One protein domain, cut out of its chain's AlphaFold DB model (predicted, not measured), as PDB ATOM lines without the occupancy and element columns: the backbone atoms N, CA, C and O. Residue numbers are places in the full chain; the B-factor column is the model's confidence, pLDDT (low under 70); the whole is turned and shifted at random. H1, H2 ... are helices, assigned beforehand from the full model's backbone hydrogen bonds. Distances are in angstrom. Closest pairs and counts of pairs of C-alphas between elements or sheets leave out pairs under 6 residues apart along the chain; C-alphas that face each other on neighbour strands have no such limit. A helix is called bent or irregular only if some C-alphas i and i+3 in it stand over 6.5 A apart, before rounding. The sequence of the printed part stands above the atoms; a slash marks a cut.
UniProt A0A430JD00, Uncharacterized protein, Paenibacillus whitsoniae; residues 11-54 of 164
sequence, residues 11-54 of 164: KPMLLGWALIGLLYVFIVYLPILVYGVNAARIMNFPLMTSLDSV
ATOM      1  N   LYS A  11     -38.989 -47.998 -11.688       83.06
ATOM      2  CA  LYS A  11     -37.530 -48.006 -11.922       83.06
ATOM      3  C   LYS A  11     -37.125 -47.678 -13.375       83.06
ATOM      4  O   LYS A  11     -36.372 -46.726 -13.556       83.06
ATOM      5  N   PRO A  12     -37.601 -48.399 -14.414       83.94
ATOM      6  CA  PRO A  12     -37.270 -48.069 -15.805       83.94
ATOM      7  C   PRO A  12     -37.846 -46.720 -16.242       83.94
ATOM      8  O   PRO A  12     -37.228 -46.032 -17.046       83.94
ATOM      9  N   MET A  13     -38.990 -46.314 -15.683       83.69
ATOM     10  CA  MET A  13     -39.546 -44.989 -15.937       83.69
ATOM     11  C   MET A  13     -38.586 -43.909 -15.425       83.69
ATOM     12  O   MET A  13     -38.182 -43.052 -16.201       83.69
ATOM     13  N   LEU A  14     -38.143 -43.996 -14.165       87.38
ATOM     14  CA  LEU A  14     -37.206 -43.038 -13.570       87.38
ATOM     15  C   LEU A  14     -35.873 -42.966 -14.333       87.38
ATOM     16  O   LEU A  14     -35.345 -41.877 -14.534       87.38
ATOM     17  N   LEU A  15     -35.361 -44.108 -14.807       91.56
ATOM     18  CA  LEU A  15     -34.161 -44.159 -15.647       91.56
ATOM     19  C   LEU A  15     -34.362 -43.407 -16.973       91.56
ATOM     20  O   LEU A  15     -33.491 -42.645 -17.385       91.56
ATOM     21  N   GLY A  16     -35.522 -43.581 -17.615       88.62
ATOM     22  CA  GLY A  16     -35.883 -42.836 -18.821       88.62
ATOM     23  C   GLY A  16     -35.938 -41.327 -18.573       88.62
ATOM     24  O   GLY A  16     -35.354 -40.560 -19.333       88.62
ATOM     25  N   TRP A  17     -36.560 -40.902 -17.469       88.62
ATOM     26  CA  TRP A  17     -36.592 -39.490 -17.068       88.62
ATOM     27  C   TRP A  17     -35.192 -38.925 -16.802       88.62
ATOM     28  O   TRP A  17     -34.906 -37.807 -17.224       88.62
ATOM     29  N   ALA A  18     -34.308 -39.689 -16.157       91.81
ATOM     30  CA  ALA A  18     -32.932 -39.270 -15.905       91.81
ATOM     31  C   ALA A  18     -32.136 -39.087 -17.207       91.81
ATOM     32  O   ALA A  18     -31.450 -38.080 -17.368       91.81
ATOM     33  N   LEU A  19     -32.266 -40.023 -18.155       92.62
ATOM     34  CA  LEU A  19     -31.606 -39.930 -19.459       92.62
ATOM     35  C   LEU A  19     -32.111 -38.720 -20.257       92.62
ATOM     36  O   LEU A  19     -31.308 -37.949 -20.775       92.62
ATOM     37  N   ILE A  20     -33.430 -38.518 -20.310       90.00
ATOM     38  CA  ILE A  20     -34.034 -37.354 -20.975       90.00
ATOM     39  C   ILE A  20     -33.560 -36.056 -20.314       90.00
ATOM     40  O   ILE A  20     -33.199 -35.112 -21.015       90.00
ATOM     41  N   GLY A  21     -33.511 -36.018 -18.979       90.25
ATOM     42  CA  GLY A  21     -33.003 -34.874 -18.225       90.25
ATOM     43  C   GLY A  21     -31.556 -34.540 -18.584       90.25
ATOM     44  O   GLY A  21     -31.252 -33.383 -18.864       90.25
ATOM     45  N   LEU A  22     -30.684 -35.550 -18.665       92.00
ATOM     46  CA  LEU A  22     -29.293 -35.383 -19.088       92.00
ATOM     47  C   LEU A  22     -29.197 -34.792 -20.505       92.00
ATOM     48  O   LEU A  22     -28.484 -33.815 -20.715       92.00
ATOM     49  N   LEU A  23     -29.941 -35.341 -21.471       89.56
ATOM     50  CA  LEU A  23     -29.990 -34.814 -22.841       89.56
ATOM     51  C   LEU A  23     -30.455 -33.351 -22.884       89.56
ATOM     52  O   LEU A  23     -29.922 -32.558 -23.658       89.56
ATOM     53  N   TYR A  24     -31.403 -32.976 -22.026       86.62
ATOM     54  CA  TYR A  24     -31.896 -31.604 -21.942       86.62
ATOM     55  C   TYR A  24     -30.818 -30.622 -21.470       86.62
ATOM     56  O   TYR A  24     -30.736 -29.503 -21.976       86.62
ATOM     57  N   VAL A  25     -29.945 -31.049 -20.552       89.50
ATOM     58  CA  VAL A  25     -28.781 -30.254 -20.135       89.50
ATOM     59  C   VAL A  25     -27.861 -30.005 -21.332       89.50
ATOM     60  O   VAL A  25     -27.511 -28.858 -21.600       89.50
ATOM     61  N   PHE A  26     -27.534 -31.035 -22.119       86.62
ATOM     62  CA  PHE A  26     -26.700 -30.862 -23.316       86.62
ATOM     63  C   PHE A  26     -27.303 -29.882 -24.327       86.62
ATOM     64  O   PHE A  26     -26.584 -29.043 -24.865       86.62
ATOM     65  N   ILE A  27     -28.620 -29.941 -24.540       86.50
ATOM     66  CA  ILE A  27     -29.333 -29.039 -25.455       86.50
ATOM     67  C   ILE A  27     -29.170 -27.565 -25.054       86.50
ATOM     68  O   ILE A  27     -29.009 -26.710 -25.920       86.50
ATOM     69  N   VAL A  28     -29.192 -27.252 -23.757       85.88
ATOM     70  CA  VAL A  28     -29.061 -25.867 -23.270       85.88
ATOM     71  C   VAL A  28     -27.605 -25.404 -23.258       85.88
ATOM     72  O   VAL A  28     -27.325 -24.243 -23.547       85.88
ATOM     73  N   TYR A  29     -26.666 -26.299 -22.945       88.25
ATOM     74  CA  TYR A  29     -25.253 -25.941 -22.810       88.25
ATOM     75  C   TYR A  29     -24.492 -25.883 -24.136       88.25
ATOM     76  O   TYR A  29     -23.565 -25.084 -24.247       88.25
ATOM     77  N   LEU A  30     -24.880 -26.666 -25.149       86.62
ATOM     78  CA  LEU A  30     -24.240 -26.632 -26.469       86.62
ATOM     79  C   LEU A  30     -24.222 -25.220 -27.091       86.62
ATOM     80  O   LEU A  30     -23.142 -24.756 -27.451       86.62
ATOM     81  N   PRO A  31     -25.342 -24.478 -27.157       84.50
ATOM     82  CA  PRO A  31     -25.325 -23.125 -27.702       84.50
ATOM     83  C   PRO A  31     -24.548 -22.119 -26.865       84.50
ATOM     84  O   PRO A  31     -23.901 -21.228 -27.411       84.50
ATOM     85  N   ILE A  32     -24.596 -22.265 -25.538       87.94
ATOM     86  CA  ILE A  32     -23.834 -21.420 -24.614       87.94
ATOM     87  C   ILE A  32     -22.333 -21.638 -24.827       87.94
ATOM     88  O   ILE A  32     -21.567 -20.682 -24.755       87.94
ATOM     89  N   LEU A  33     -21.914 -22.871 -25.118       86.88
ATOM     90  CA  LEU A  33     -20.524 -23.195 -25.415       86.88
ATOM     91  C   LEU A  33     -20.071 -22.605 -26.759       86.88
ATOM     92  O   LEU A  33     -18.959 -22.097 -26.844       86.88
ATOM     93  N   VAL A  34     -20.922 -22.656 -27.791       84.69
ATOM     94  CA  VAL A  34     -20.585 -22.175 -29.144       84.69
ATOM     95  C   VAL A  34     -20.576 -20.647 -29.226       84.69
ATOM     96  O   VAL A  34     -19.657 -20.066 -29.795       84.69
ATOM     97  N   TYR A  35     -21.583 -19.984 -28.654       84.69
ATOM     98  CA  TYR A  35     -21.795 -18.542 -28.827       84.69
ATOM     99  C   TYR A  35     -21.526 -17.706 -27.572       84.69
ATOM    100  O   TYR A  35     -21.481 -16.478 -27.637       84.69
ATOM    101  N   GLY A  36     -21.355 -18.339 -26.412       86.19
ATOM    102  CA  GLY A  36     -21.325 -17.650 -25.128       86.19
ATOM    103  C   GLY A  36     -22.722 -17.246 -24.638       86.19
ATOM    104  O   GLY A  36     -23.702 -17.202 -25.383       86.19
ATOM    105  N   VAL A  37     -22.817 -16.918 -23.347       85.44
ATOM    106  CA  VAL A  37     -24.093 -16.625 -22.661       85.44
ATOM    107  C   VAL A  37     -24.822 -15.422 -23.270       85.44
ATOM    108  O   VAL A  37     -26.037 -15.460 -23.463       85.44
ATOM    109  N   ASN A  38     -24.088 -14.355 -23.594       86.44
ATOM    110  CA  ASN A  38     -24.681 -13.095 -24.045       86.44
ATOM    111  C   ASN A  38     -25.304 -13.212 -25.441       86.44
ATOM    112  O   ASN A  38     -26.394 -12.690 -25.665       86.44
ATOM    113  N   ALA A  39     -24.647 -13.931 -26.356       81.69
ATOM    114  CA  ALA A  39     -25.158 -14.138 -27.707       81.69
ATOM    115  C   ALA A  39     -26.230 -15.239 -27.751       81.69
ATOM    116  O   ALA A  39     -27.232 -15.081 -28.439       81.69
ATOM    117  N   ALA A  40     -26.098 -16.310 -26.961       80.12
ATOM    118  CA  ALA A  40     -27.127 -17.348 -26.894       80.12
ATOM    119  C   ALA A  40     -28.475 -16.813 -26.369       80.12
ATOM    120  O   ALA A  40     -29.527 -17.287 -26.789       80.12
ATOM    121  N   ARG A  41     -28.462 -15.799 -25.489       82.12
ATOM    122  CA  ARG A  41     -29.678 -15.205 -24.902       82.12
ATOM    123  C   ARG A  41     -30.526 -14.408 -25.898       82.12
ATOM    124  O   ARG A  41     -31.733 -14.305 -25.704       82.12
ATOM    125  N   ILE A  42     -29.911 -13.823 -26.924       85.31
ATOM    126  CA  ILE A  42     -30.615 -13.016 -27.936       85.31
ATOM    127  C   ILE A  42     -31.131 -13.857 -29.113       85.31
ATOM    128  O   ILE A  42     -31.903 -13.361 -29.930       85.31
ATOM    129  N   MET A  43     -30.723 -15.124 -29.214       81.88
ATOM    130  CA  MET A  43     -31.159 -16.022 -30.281       81.88
ATOM    131  C   MET A  43     -32.524 -16.636 -29.960       81.88
ATOM    132  O   MET A  43     -32.741 -17.155 -28.869       81.88
ATOM    133  N   ASN A  44     -33.425 -16.652 -30.946       78.69
ATOM    134  CA  ASN A  44     -34.728 -17.314 -30.813       78.69
ATOM    135  C   ASN A  44     -34.609 -18.852 -30.802       78.69
ATOM    136  O   ASN A  44     -35.369 -19.522 -30.109       78.69
ATOM    137  N   PHE A  45     -33.642 -19.417 -31.539       80.50
ATOM    138  CA  PHE A  45     -33.439 -20.870 -31.666       80.50
ATOM    139  C   PHE A  45     -31.955 -21.257 -31.547       80.50
ATOM    140  O   PHE A  45     -31.373 -21.789 -32.494       80.50
ATOM    141  N   PRO A  46     -31.327 -21.013 -30.383       82.56
ATOM    142  CA  PRO A  46     -29.877 -21.074 -30.221       82.56
ATOM    143  C   PRO A  46     -29.282 -22.447 -30.571       82.56
ATOM    144  O   PRO A  46     -28.243 -22.499 -31.213       82.56
ATOM    145  N   LEU A  47     -29.958 -23.556 -30.242       81.81
ATOM    146  CA  LEU A  47     -29.499 -24.905 -30.612       81.81
ATOM    147  C   LEU A  47     -29.426 -25.118 -32.124       81.81
ATOM    148  O   LEU A  47     -28.414 -25.614 -32.608       81.81
ATOM    149  N   MET A  48     -30.476 -24.751 -32.858       77.38
ATOM    150  CA  MET A  48     -30.506 -24.939 -34.313       77.38
ATOM    151  C   MET A  48     -29.436 -24.082 -34.976       77.38
ATOM    152  O   MET A  48     -28.631 -24.584 -35.749       77.38
ATOM    153  N   THR A  49     -29.334 -22.818 -34.561       79.94
ATOM    154  CA  THR A  49     -28.300 -21.909 -35.058       79.94
ATOM    155  C   THR A  49     -26.891 -22.400 -34.714       79.94
ATOM    156  O   THR A  49     -25.973 -22.218 -35.506       79.94
ATOM    157  N   SER A  50     -26.677 -23.041 -33.561       79.12
ATOM    158  CA  SER A  50     -25.379 -23.641 -33.226       79.12
ATOM    159  C   SER A  50     -25.051 -24.828 -34.119       79.12
ATOM    160  O   SER A  50     -23.936 -24.897 -34.628       79.12
ATOM    161  N   LEU A  51     -26.008 -25.729 -34.342       76.56
ATOM    162  CA  LEU A  51     -25.815 -26.884 -35.218       76.56
ATOM    163  C   LEU A  51     -25.505 -26.460 -36.659       76.56
ATOM    164  O   LEU A  51     -24.602 -27.030 -37.261       76.56
ATOM    165  N   ASP A  52     -26.173 -25.422 -37.164       71.69
ATOM    166  CA  ASP A  52     -25.934 -24.894 -38.514       71.69
ATOM    167  C   ASP A  52     -24.591 -24.150 -38.646       71.69
ATOM    168  O   ASP A  52     -24.014 -24.086 -39.729       71.69
ATOM    169  N   SER A  53     -24.076 -23.575 -37.555       72.62
ATOM    170  CA  SER A  53     -22.830 -22.790 -37.575       72.62
ATOM    171  C   SER A  53     -21.548 -23.604 -37.506       72.62
ATOM    172  O   SER A  53     -20.488 -23.126 -37.917       72.62
ATOM    173  N   VAL A  54     -21.616 -24.824 -36.967       67.00
ATOM    174  CA  VAL A  54     -20.453 -25.703 -36.913       67.00
ATOM    175  C   VAL A  54     -20.252 -26.256 -38.317       67.00
ATOM    176  O   VAL A  54     -20.914 -27.202 -38.735       67.00
TER     177      VAL A  54
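This is residues 11 to 54 of the 164 residues of an uncharacterized protein of Paenibacillus whitsoniae (UniProt A0A430JD00). One long helix, H1, sticks out with residues 11 to 25 as a free arm, turns sharply at a kink near residue 36, and ends in a small head, where the short helix H2 packs on residues 27 to 40 of H1. The arm makes most of the length, and the head is at its far end. The printed part has 44 residues with two named helices, H1 then H2, and no named strand; the class is all helix. It is loose, with a radius of gyration of the C-alphas of 13.0 A, and spans 39 by 18 by 16 A.

H1 holds residues 11 to 42, from C-alpha 11 at (-37.530, -48.006, -11.922) to C-alpha 42 at (-30.615, -13.016, -27.936), 39.1 A from first to last C-alpha. It is irregular: C-alphas 34 and 37 are 9.2 A apart, beside a kink of 111 degrees near residue 36. H2 holds residues 46 to 53, 10.3 A from first to last C-alpha, and ends with C-alpha 53 at (-22.830, -22.790, -37.575).

H1 touches H2 with residues 27 to 40 alone, and the closest C-alphas of the two, those of Pro 31 and Leu 47, are 5.4 A apart. Their lines stand at a steep tilt of 68 degrees, only just short of about perpendicular, though the line of H1 is a rough one. They run the same way. In H2 every O i to N i+4 pair is within hydrogen-bond range; in H1, 22 of 28 are.

The two C-alphas farthest apart, those of Lys 11 and Ala 39, are 39.4 A apart. The printed part has no cut, and the link from H1 to H2, three residues, is tight. The mean pLDDT of the printed part is 84.3, and residue 54 is under 70.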